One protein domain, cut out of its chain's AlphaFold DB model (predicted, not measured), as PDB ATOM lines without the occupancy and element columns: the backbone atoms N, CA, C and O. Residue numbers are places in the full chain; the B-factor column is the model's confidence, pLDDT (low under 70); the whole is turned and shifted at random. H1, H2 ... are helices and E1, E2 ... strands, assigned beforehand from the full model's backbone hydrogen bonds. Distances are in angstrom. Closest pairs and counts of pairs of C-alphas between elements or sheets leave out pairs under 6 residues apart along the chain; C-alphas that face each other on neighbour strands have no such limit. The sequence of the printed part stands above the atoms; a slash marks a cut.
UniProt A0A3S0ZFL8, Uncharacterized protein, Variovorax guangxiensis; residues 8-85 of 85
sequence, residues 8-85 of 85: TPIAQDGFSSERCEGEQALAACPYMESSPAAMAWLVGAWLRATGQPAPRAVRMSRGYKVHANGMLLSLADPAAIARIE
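What this domain is: This is residues 8 to 85 of the 85 residues of an uncharacterized protein of Variovorax guangxiensis (UniProt A0A3S0ZFL8). A small three-stranded antiparallel sheet, E1, E2 and E3, covers one side of the longest helix, H3, which runs through the middle of the domain. H1 packs on H3 away from the sheet, H2 has a slight contact with H3, and the stretch from residue 50 to 64 leads from H3 back to the sheet, where residues 59 to 60 pair with E1. The 78 printed residues include three named helices followed by three named strands, in the order H1 H2 H3 E1 E2 E3, and the class is mixed, helices and strands. The whole is compact, with a radius of gyration of the C-alphas of 10.5 A, and rounded, spanning 28 by 24 by 21 A.

Where its parts are: The sheet is made of E1, residues 65 to 68, 9.9 A long, E2, residues 71 to 74, 10.1 A long, and E3, residues 82 to 84, 6.4 A long. C-alpha 65 is at (179.612, 169.946, 207.474). H3, residues 36 to 49, is 20.0 A long, from C-alpha 36 at (186.253, 166.264, 201.826) to C-alpha 49 at (170.167, 172.855, 191.924). H1, residues 8 to 16, measures 12.2 A, and H2, residues 23 to 28, measures 9.0 A.

How they stand to each other: The sheet runs E1 E2 E3 as a meander, each strand the antiparallel neighbour of the one before. E1 and E2 form a hairpin at 151 degrees, with N 66 and O 73 within hydrogen-bond range at 2.9 A. E2 and E3 form a hairpin at 122 degrees, with N 84 and O 72 within range at 2.8 A. H3 is on the sheet, at a height over the sheet of 8.9 A; H3 and the sheet E1 E2 E3 form two layers, a helix on one face of a sheet. It lies over E1 and is only just not over E2, on which 2 of its C-alphas fall; on the local plane it runs slantwise to E1 at 55 degrees. The closest C-alphas of H3 and E1 are those of Ala 40 and Val 66, 7.0 A apart. H1 and H3 touch, closest at the C-alphas of Phe 15 and Gly 44, 4.0 A apart, at a steep tilt of 41 degrees, the same way. H2 and H3 only just touch, with 3 pairs of C-alphas within 8 A, through residues 42 to 45 of H3 alone; the closest C-alphas are those of Ala 25 and Leu 42, 6.4 A apart. H1 and H2 are only just apart, closest 8.4 A. Every O i to N i+4 pair is within hydrogen-bond range in H1 and H3, and 1 of 2 in H2.

The domain as a whole: The two C-alphas farthest apart, those of Pro 30 and Glu 85, are 29.0 A apart. The printed part has no cut. The link from H3 to E1 is long, with 15 residues, and the link from E1 to E2 is tight. The mean pLDDT of the printed part is 84.0; it is under 70 at residues 18 to 24, 78 to 79 and 85.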
ATOM      1  N   THR A   8     187.170 175.292 197.292       93.00
ATOM      2  CA  THR A   8     186.419 176.140 196.361       93.00
ATOM      3  C   THR A   8     186.528 175.658 194.910       93.00
ATOM      4  O   THR A   8     185.476 175.565 194.279       93.00
ATOM      5  N   PRO A   9     187.707 175.268 194.377       92.19
ATOM      6  CA  PRO A   9     187.802 174.777 192.998       92.19
ATOM      7  C   PRO A   9     186.979 173.504 192.762       92.19
ATOM      8  O   PRO A   9     186.353 173.343 191.721       92.19
ATOM      9  N   ILE A  10     186.930 172.623 193.763       92.75
ATOM     10  CA  ILE A  10     186.197 171.354 193.693       92.75
ATOM     11  C   ILE A  10     184.688 171.601 193.726       92.75
ATOM     12  O   ILE A  10     183.932 171.001 192.967       92.75
ATOM     13  N   ALA A  11     184.237 172.526 194.573       92.38
ATOM     14  CA  ALA A  11     182.839 172.931 194.587       92.38
ATOM     15  C   ALA A  11     182.434 173.639 193.288       92.38
ATOM     16  O   ALA A  11     181.325 173.449 192.805       92.38
ATOM     17  N   GLN A  12     183.315 174.446 192.695       93.06
ATOM     18  CA  GLN A  12     183.057 175.089 191.403       93.06
ATOM     19  C   GLN A  12     182.917 174.076 190.264       93.06
ATOM     20  O   GLN A  12     182.064 174.266 189.396       93.06
ATOM     21  N   ASP A  13     183.697 172.996 190.291       91.50
ATOM     22  CA  ASP A  13     183.546 171.880 189.357       91.50
ATOM     23  C   ASP A  13     182.162 171.223 189.498       91.50
ATOM     24  O   ASP A  13     181.407 171.148 188.527       91.50
ATOM     25  N   GLY A  14     181.749 170.886 190.725       89.06
ATOM     26  CA  GLY A  14     180.416 170.330 190.984       89.06
ATOM     27  C   GLY A  14     179.273 171.273 190.606       89.06
ATOM     28  O   GLY A  14     178.284 170.841 190.015       89.06
ATOM     29  N   PHE A  15     179.436 172.577 190.850       90.75
ATOM     30  CA  PHE A  15     178.493 173.610 190.414       90.75
ATOM     31  C   PHE A  15     178.420 173.726 188.891       90.75
ATOM     32  O   PHE A  15     177.371 174.048 188.359       90.75
ATOM     33  N   SER A  16     179.507 173.465 188.170       89.25
ATOM     34  CA  SER A  16     179.511 173.502 186.702       89.25
ATOM     35  C   SER A  16     178.991 172.202 186.086       89.25
ATOM     36  O   SER A  16     178.658 172.174 184.902       89.25
ATOM     37  N   SER A  17     178.901 171.123 186.870       81.31
ATOM     38  CA  SER A  17     178.406 169.836 186.394       81.31
ATOM     39  C   SER A  17     176.916 169.944 186.060       81.31
ATOM     40  O   SER A  17     176.047 170.087 186.921       81.31
ATOM     41  N   GLU A  18     176.605 169.937 184.760       66.69
ATOM     42  CA  GLU A  18     175.274 170.334 184.307       66.69
ATOM     43  C   GLU A  18     174.150 169.343 184.661       66.69
ATOM     44  O   GLU A  18     172.976 169.670 184.487       66.69
ATOM     45  N   ARG A  19     174.492 168.159 185.184       57.50
ATOM     46  CA  ARG A  19     173.641 166.958 185.185       57.50
ATOM     47  C   ARG A  19     173.386 166.316 186.551       57.50
ATOM     48  O   ARG A  19     172.901 165.191 186.597       57.50
ATOM     49  N   CYS A  20     173.737 166.978 187.645       60.06
ATOM     50  CA  CYS A  20     173.908 166.292 188.921       60.06
ATOM     51  C   CYS A  20     173.028 166.927 190.000       60.06
ATOM     52  O   CYS A  20     173.401 167.941 190.580       60.06
ATOM     53  N   GLU A  21     171.865 166.335 190.273       59.19
ATOM     54  CA  GLU A  21     170.971 166.756 191.359       59.19
ATOM     55  C   GLU A  21     170.689 165.583 192.309       59.19
ATOM     56  O   GLU A  21     170.530 164.440 191.875       59.19
ATOM     57  N   GLY A  22     170.643 165.861 193.616       63.34
ATOM     58  CA  GLY A  22     170.314 164.868 194.647       63.34
ATOM     59  C   GLY A  22     171.163 163.595 194.564       63.34
ATOM     60  O   GLY A  22     172.388 163.649 194.468       63.34
ATOM     61  N   GLU A  23     170.508 162.434 194.564       60.31
ATOM     62  CA  GLU A  23     171.156 161.113 194.544       60.31
ATOM     63  C   GLU A  23     172.026 160.871 193.293       60.31
ATOM     64  O   GLU A  23     173.041 160.177 193.348       60.31
ATOM     65  N   GLN A  24     171.701 161.521 192.169       67.00
ATOM     66  CA  GLN A  24     172.483 161.430 190.930       67.00
ATOM     67  C   GLN A  24     173.813 162.184 191.035       67.00
ATOM     68  O   GLN A  24     174.779 161.826 190.360       67.00
ATOM     69  N   ALA A  25     173.891 163.194 191.906       71.75
ATOM     70  CA  ALA A  25     175.137 163.894 192.175       71.75
ATOM     71  C   ALA A  25     176.148 162.993 192.896       71.75
ATOM     72  O   ALA A  25     177.340 163.075 192.611       71.75
ATOM     73  N   LEU A  26     175.692 162.077 193.758       71.06
ATOM     74  CA  LEU A  26     176.583 161.118 194.412       71.06
ATOM     75  C   LEU A  26     177.208 160.151 193.398       71.06
ATOM     76  O   LEU A  26     178.409 159.910 193.441       71.06
ATOM     77  N   ALA A  27     176.409 159.668 192.444       75.00
ATOM     78  CA  ALA A  27     176.873 158.769 191.388       75.00
ATOM     79  C   ALA A  27     177.807 159.452 190.370       75.00
ATOM     80  O   ALA A  27     178.679 158.799 189.798       75.00
ATOM     81  N   ALA A  28     177.624 160.752 190.128       78.56
ATOM     82  CA  ALA A  28     178.445 161.530 189.201       78.56
ATOM     83  C   ALA A  28     179.711 162.124 189.844       78.56
ATOM     84  O   ALA A  28     180.601 162.585 189.128       78.56
ATOM     85  N   CYS A  29     179.797 162.126 191.177       81.69
ATOM     86  CA  CYS A  29     180.936 162.655 191.908       81.69
ATOM     87  C   CYS A  29     182.197 161.810 191.624       81.69
ATOM     88  O   CYS A  29     182.226 160.624 191.954       81.69
ATOM     89  N   PRO A  30     183.281 162.397 191.076       80.19
ATOM     90  CA  PRO A  30     184.490 161.650 190.708       80.19
ATOM     91  C   PRO A  30     185.383 161.292 191.911       80.19
ATOM     92  O   PRO A  30     186.420 160.648 191.754       80.19
ATOM     93  N   TYR A  31     185.019 161.744 193.112       84.12
ATOM     94  CA  TYR A  31     185.792 161.559 194.337       84.12
ATOM     95  C   TYR A  31     185.257 160.406 195.184       84.12
ATOM     96  O   TYR A  31     184.075 160.079 195.135       84.12
ATOM     97  N   MET A  32     186.126 159.844 196.032       77.38
ATOM     98  CA  MET A  32     185.738 158.825 197.007       77.38
ATOM     99  C   MET A  32     184.588 159.326 197.890       77.38
ATOM    100  O   MET A  32     184.660 160.429 198.445       77.38
ATOM    101  N   GLU A  33     183.561 158.492 198.039       71.25
ATOM    102  CA  GLU A  33     182.402 158.754 198.886       71.25
ATOM    103  C   GLU A  33     182.839 159.149 200.310       71.25
ATOM    104  O   GLU A  33     183.803 158.609 200.854       71.25
ATOM    105  N   SER A  34     182.166 160.135 200.908       74.50
ATOM    106  CA  SER A  34     182.510 160.716 202.220       74.50
ATOM    107  C   SER A  34     183.867 161.438 202.328       74.50
ATOM    108  O   SER A  34     184.236 161.880 203.419       74.50
ATOM    109  N   SER A  35     184.621 161.620 201.237       85.00
ATOM    110  CA  SER A  35     185.831 162.453 201.268       85.00
ATOM    111  C   SER A  35     185.499 163.957 201.330       85.00
ATOM    112  O   SER A  35     184.460 164.386 200.822       85.00
ATOM    113  N   PRO A  36     186.391 164.804 201.886       86.50
ATOM    114  CA  PRO A  36     186.253 166.264 201.826       86.50
ATOM    115  C   PRO A  36     186.038 166.815 200.413       86.50
ATOM    116  O   PRO A  36     185.262 167.749 200.223       86.50
ATOM    117  N   ALA A  37     186.699 166.213 199.423       88.50
ATOM    118  CA  ALA A  37     186.545 166.578 198.023       88.50
ATOM    119  C   ALA A  37     185.141 166.233 197.500       88.50
ATOM    120  O   ALA A  37     184.484 167.103 196.936       88.50
ATOM    121  N   ALA A  38     184.648 165.017 197.769       88.06
ATOM    122  CA  ALA A  38     183.285 164.629 197.403       88.06
ATOM    123  C   ALA A  38     182.249 165.568 198.026       88.06
ATOM    124  O   ALA A  38     181.370 166.077 197.340       88.06
ATOM    125  N   MET A  39     182.400 165.873 199.316       89.69
ATOM    126  CA  MET A  39     181.490 166.775 200.016       89.69
ATOM    127  C   MET A  39     181.478 168.186 199.415       89.69
ATOM    128  O   MET A  39     180.412 168.764 199.219       89.69
ATOM    129  N   ALA A  40     182.643 168.742 199.082       91.50
ATOM    130  CA  ALA A  40     182.712 170.051 198.440       91.50
ATOM    131  C   ALA A  40     182.081 170.053 197.042       91.50
ATOM    132  O   ALA A  40     181.356 170.988 196.702       91.50
ATOM    133  N   TRP A  41     182.317 169.002 196.259       91.56
ATOM    134  CA  TRP A  41     181.743 168.850 194.926       91.56
ATOM    135  C   TRP A  41     180.209 168.784 194.981       91.56
ATOM    136  O   TRP A  41     179.526 169.534 194.282       91.56
ATOM    137  N   LEU A  42     179.662 167.979 195.898       89.50
ATOM    138  CA  LEU A  42     178.218 167.856 196.131       89.50
ATOM    139  C   LEU A  42     177.580 169.173 196.587       89.50
ATOM    140  O   LEU A  42     176.485 169.508 196.146       89.50
ATOM    141  N   VAL A  43     178.272 169.956 197.423       91.00
ATOM    142  CA  VAL A  43     177.826 171.314 197.778       91.00
ATOM    143  C   VAL A  43     177.710 172.197 196.541       91.00
ATOM    144  O   VAL A  43     176.740 172.937 196.411       91.00
ATOM    145  N   GLY A  44     178.674 172.116 195.625       91.62
ATOM    146  CA  GLY A  44     178.614 172.806 194.342       91.62
ATOM    147  C   GLY A  44     177.362 172.457 193.545       91.62
ATOM    148  O   GLY A  44     176.606 173.346 193.155       91.62
ATOM    149  N   ALA A  45     177.121 171.161 193.363       90.12
ATOM    150  CA  ALA A  45     175.950 170.650 192.660       90.12
ATOM    151  C   ALA A  45     174.634 171.101 193.327       90.12
ATOM    152  O   ALA A  45     173.734 171.609 192.659       90.12
ATOM    153  N   TRP A  46     174.552 171.022 194.659       88.88
ATOM    154  CA  TRP A  46     173.392 171.476 195.429       88.88
ATOM    155  C   TRP A  46     173.141 172.983 195.306       88.88
ATOM    156  O   TRP A  46     171.997 173.411 195.142       88.88
ATOM    157  N   LEU A  47     174.195 173.808 195.346       89.94
ATOM    158  CA  LEU A  47     174.072 175.257 195.164       89.94
ATOM    159  C   LEU A  47     173.488 175.585 193.785       89.94
ATOM    160  O   LEU A  47     172.620 176.448 193.683       89.94
ATOM    161  N   ARG A  48     173.899 174.863 192.737       88.25
ATOM    162  CA  ARG A  48     173.307 175.020 191.403       88.25
ATOM    163  C   ARG A  48     171.842 174.590 191.376       88.25
ATOM    164  O   ARG A  48     171.009 175.372 190.928       88.25
ATOM    165  N   ALA A  49     171.529 173.400 191.894       85.62
ATOM    166  CA  ALA A  49     170.167 172.855 191.924       85.62
ATOM    167  C   ALA A  49     169.179 173.769 192.676       85.62
ATOM    168  O   ALA A  49     168.014 173.894 192.310       85.62
ATOM    169  N   THR A  50     169.654 174.461 193.716       85.81
ATOM    170  CA  THR A  50     168.852 175.390 194.529       85.81
ATOM    171  C   THR A  50     168.863 176.838 194.023       85.81
ATOM    172  O   THR A  50     168.293 177.716 194.674       85.81
ATOM    173  N   GLY A  51     169.504 177.119 192.881       86.62
ATOM    174  CA  GLY A  51     169.588 178.466 192.305       86.62
ATOM    175  C   GLY A  51     170.446 179.449 193.111       86.62
ATOM    176  O   GLY A  51     170.299 180.664 192.973       86.62
ATOM    177  N   GLN A  52     171.325 178.946 193.979       89.00
ATOM    178  CA  GLN A  52     172.267 179.753 194.747       89.00
ATOM    179  C   GLN A  52     173.433 180.236 193.867       89.00
ATOM    180  O   GLN A  52     173.747 179.632 192.837       89.00
ATOM    181  N   PRO A  53     174.117 181.328 194.256       90.06
ATOM    182  CA  PRO A  53     175.289 181.797 193.532       90.06
ATOM    183  C   PRO A  53     176.429 180.771 193.565       90.06
ATOM    184  O   PRO A  53     176.520 179.941 194.472       90.06
ATOM    185  N   ALA A  54     177.345 180.893 192.601       89.94
ATOM    186  CA  ALA A  54     178.506 180.016 192.484       89.94
ATOM    187  C   ALA A  54     179.292 179.901 193.812       89.94
ATOM    188  O   ALA A  54     179.381 180.893 194.546       89.94
ATOM    189  N   PRO A  55     179.884 178.734 194.126       91.88
ATOM    190  CA  PRO A  55     180.510 178.481 195.418       91.88
ATOM    191  C   PRO A  55     181.761 179.338 195.625       91.88
ATOM    192  O   PRO A  55     182.602 179.487 194.733       91.88
ATOM    193  N   ARG A  56     181.895 179.889 196.831       92.56
ATOM    194  CA  ARG A  56     183.000 180.740 197.279       92.56
ATOM    195  C   ARG A  56     183.384 180.389 198.710       92.56
ATOM    196  O   ARG A  56     182.511 180.118 199.540       92.56
ATOM    197  N   ALA A  57     184.683 180.473 198.994       90.00
ATOM    198  CA  ALA A  57     185.265 180.224 200.312       90.00
ATOM    199  C   ALA A  57     184.839 178.864 200.898       90.00
ATOM    200  O   ALA A  57     184.446 178.776 202.066       90.00
ATOM    201  N   VAL A  58     184.883 177.819 200.064       92.31
ATOM    202  CA  VAL A  58     184.423 176.487 200.445       92.31
ATOM    203  C   VAL A  58     185.467 175.794 201.301       92.31
ATOM    204  O   VAL A  58     186.611 175.597 200.889       92.31
ATOM    205  N   ARG A  59     185.064 175.412 202.511       91.94
ATOM    206  CA  ARG A  59     185.942 174.762 203.486       91.94
ATOM    207  C   ARG A  59     185.180 173.750 204.322       91.94
ATOM    208  O   ARG A  59     184.017 173.964 204.668       91.94
ATOM    209  N   MET A  60     185.868 172.681 204.704       89.94
ATOM    210  CA  MET A  60     185.329 171.734 205.674       89.94
ATOM    211  C   MET A  60     185.147 172.400 207.034       89.94
ATOM    212  O   MET A  60     185.978 173.188 207.488       89.94
ATOM    213  N   SER A  61     184.061 172.033 207.698       87.31
ATOM    214  CA  SER A  61     183.882 172.209 209.130       87.31
ATOM    215  C   SER A  61     184.065 170.857 209.830       87.31
ATOM    216  O   SER A  61     184.556 169.891 209.246       87.31
ATOM    217  N   ARG A  62     183.704 170.775 211.112       82.50
ATOM    218  CA  ARG A  62     183.743 169.507 211.850       82.50
ATOM    219  C   ARG A  62     182.607 168.581 211.408       82.50
ATOM    220  O   ARG A  62     181.458 169.011 211.314       82.50
ATOM    221  N   GLY A  63     182.932 167.300 211.234       85.31
ATOM    222  CA  GLY A  63     181.990 166.273 210.787       85.31
ATOM    223  C   GLY A  63     181.600 166.443 209.317       85.31
ATOM    224  O   GLY A  63     182.356 167.006 208.528       85.31
ATOM    225  N   TYR A  64     180.401 165.989 208.962       87.12
ATOM    226  CA  TYR A  64     179.838 166.105 207.615       87.12
ATOM    227  C   TYR A  64     179.275 167.506 207.349       87.12
ATOM    228  O   TYR A  64     178.118 167.657 206.973       87.12
ATOM    229  N   LYS A  65     180.051 168.556 207.632       90.31
ATOM    230  CA  LYS A  65     179.612 169.946 207.474       90.31
ATOM    231  C   LYS A  65     180.581 170.731 206.605       90.31
ATOM    232  O   LYS A  65     181.793 170.641 206.790       90.31
ATOM    233  N   VAL A  66     180.048 171.556 205.711       90.81
ATOM    234  CA  VAL A  66     180.825 172.387 204.784       90.81
ATOM    235  C   VAL A  66     180.357 173.831 204.884       90.81
ATOM    236  O   VAL A  66     179.162 174.109 204.860       90.81
ATOM    237  N   HIS A  67     181.301 174.763 204.989       92.12
ATOM    238  CA  HIS A  67     181.005 176.176 204.797       92.12
ATOM    239  C   HIS A  67     181.114 176.519 203.317       92.12
ATOM    240  O   HIS A  67     182.128 176.194 202.708       92.12
ATOM    241  N   ALA A  68     180.118 177.208 202.768       91.69
ATOM    242  CA  ALA A  68     180.137 177.730 201.404       91.69
ATOM    243  C   ALA A  68     179.276 178.993 201.327       91.69
ATOM    244  O   ALA A  68     178.187 179.025 201.892       91.69
ATOM    245  N   ASN A  69     179.747 180.043 200.650       90.62
ATOM    246  CA  ASN A  69     178.998 181.300 200.473       90.62
ATOM    247  C   ASN A  69     178.515 181.942 201.791       90.62
ATOM    248  O   ASN A  69     177.464 182.572 201.837       90.62
ATOM    249  N   GLY A  70     179.261 181.758 202.886       88.00
ATOM    250  CA  GLY A  70     178.856 182.226 204.218       88.00
ATOM    251  C   GLY A  70     177.759 181.387 204.888       88.00
ATOM    252  O   GLY A  70     177.367 181.697 206.007       88.00
ATOM    253  N   MET A  71     177.297 180.311 204.251       90.50
ATOM    254  CA  MET A  71     176.375 179.329 204.817       90.50
ATOM    255  C   MET A  71     177.139 178.151 205.419       90.50
ATOM    256  O   MET A  71     178.275 177.870 205.030       90.50
ATOM    257  N   LEU A  72     176.497 177.445 206.347       91.38
ATOM    258  CA  LEU A  72     176.924 176.140 206.838       91.38
ATOM    259  C   LEU A  72     175.948 175.086 206.307       91.38
ATOM    260  O   LEU A  72     174.741 175.212 206.482       91.38
ATOM    261  N   LEU A  73     176.466 174.064 205.633       90.94
ATOM    262  CA  LEU A  73     175.683 173.004 204.998       90.94
ATOM    263  C   LEU A  73     175.993 171.663 205.661       90.94
ATOM    264  O   LEU A  73     177.155 171.371 205.947       90.94
ATOM    265  N   SER A  74     174.957 170.858 205.899       89.75
ATOM    266  CA  SER A  74     175.065 169.467 206.343       89.75
ATOM    267  C   SER A  74     175.109 168.527 205.150       89.75
ATOM    268  O   SER A  74     174.261 168.623 204.271       89.75
ATOM    269  N   LEU A  75     176.038 167.580 205.176       87.44
ATOM    270  CA  LEU A  75     176.150 166.456 204.250       87.44
ATOM    271  C   LEU A  75     176.096 165.118 204.995       87.44
ATOM    272  O   LEU A  75     176.630 164.119 204.525       87.44
ATOM    273  N   ALA A  76     175.492 165.106 206.189       83.25
ATOM    274  CA  ALA A  76     175.232 163.867 206.925       83.25
ATOM    275  C   ALA A  76     174.348 162.907 206.112       83.25
ATOM    276  O   ALA A  76     174.502 161.695 206.218       83.25
ATOM    277  N   ASP A  77     173.468 163.474 205.287       79.06
ATOM    278  CA  ASP A  77     172.753 162.788 204.222       79.06
ATOM    279  C   ASP A  77     173.074 163.500 202.892       79.06
ATOM    280  O   ASP A  77     172.648 164.644 202.693       79.06
ATOM    281  N   PRO A  78     173.857 162.878 201.994       68.44
ATOM    282  CA  PRO A  78     174.191 163.459 200.696       68.44
ATOM    283  C   PRO A  78     172.979 163.688 199.782       68.44
ATOM    284  O   PRO A  78     173.037 164.566 198.922       68.44
ATOM    285  N   ALA A  79     171.888 162.935 199.961       69.50
ATOM    286  CA  ALA A  79     170.655 163.115 199.197       69.50
ATOM    287  C   ALA A  79     169.797 164.271 199.746       69.50
ATOM    288  O   ALA A  79     168.995 164.848 199.011       69.50
ATOM    289  N   ALA A  80     170.000 164.654 201.010       76.88
ATOM    290  CA  ALA A  80     169.244 165.691 201.709       76.88
ATOM    291  C   ALA A  80     170.153 166.795 202.274       76.88
ATOM    292  O   ALA A  80     170.064 167.164 203.450       76.88
ATOM    293  N   ILE A  81     171.028 167.353 201.429       83.94
ATOM    294  CA  ILE A  81     171.877 168.484 201.823       83.94
ATOM    295  C   ILE A  81     170.988 169.644 202.280       83.94
ATOM    296  O   ILE A  81     170.135 170.142 201.540       83.94
ATOM    297  N   ALA A  82     171.214 170.081 203.515       81.38
ATOM    298  CA  ALA A  82     170.428 171.118 204.163       81.38
ATOM    299  C   ALA A  82     171.332 172.203 204.740       81.38
ATOM    300  O   ALA A  82     172.411 171.933 205.280       81.38
ATOM    301  N   ARG A  83     170.862 173.449 204.669       85.25
ATOM    302  CA  ARG A  83     171.477 174.565 205.383       85.25
ATOM    303  C   ARG A  83     171.213 174.427 206.881       85.25
ATOM    304  O   ARG A  83     170.081 174.188 207.286       85.25
ATOM    305  N   ILE A  84     172.258 174.608 207.681       85.00
ATOM    306  CA  ILE A  84     172.195 174.668 209.142       85.00
ATOM    307  C   ILE A  84     172.521 176.106 209.566       85.00
ATOM    308  O   ILE A  84     173.442 176.714 209.014       85.00
ATOM    309  N   GLU A  85     171.752 176.639 210.516       69.19
ATOM    310  CA  GLU A  85     172.003 177.934 211.170       69.19
ATOM    311  C   GLU A  85     173.034 177.828 212.302       69.19
ATOM    312  O   GLU A  85     173.022 176.812 213.041       69.19
TER     313      GLU A  85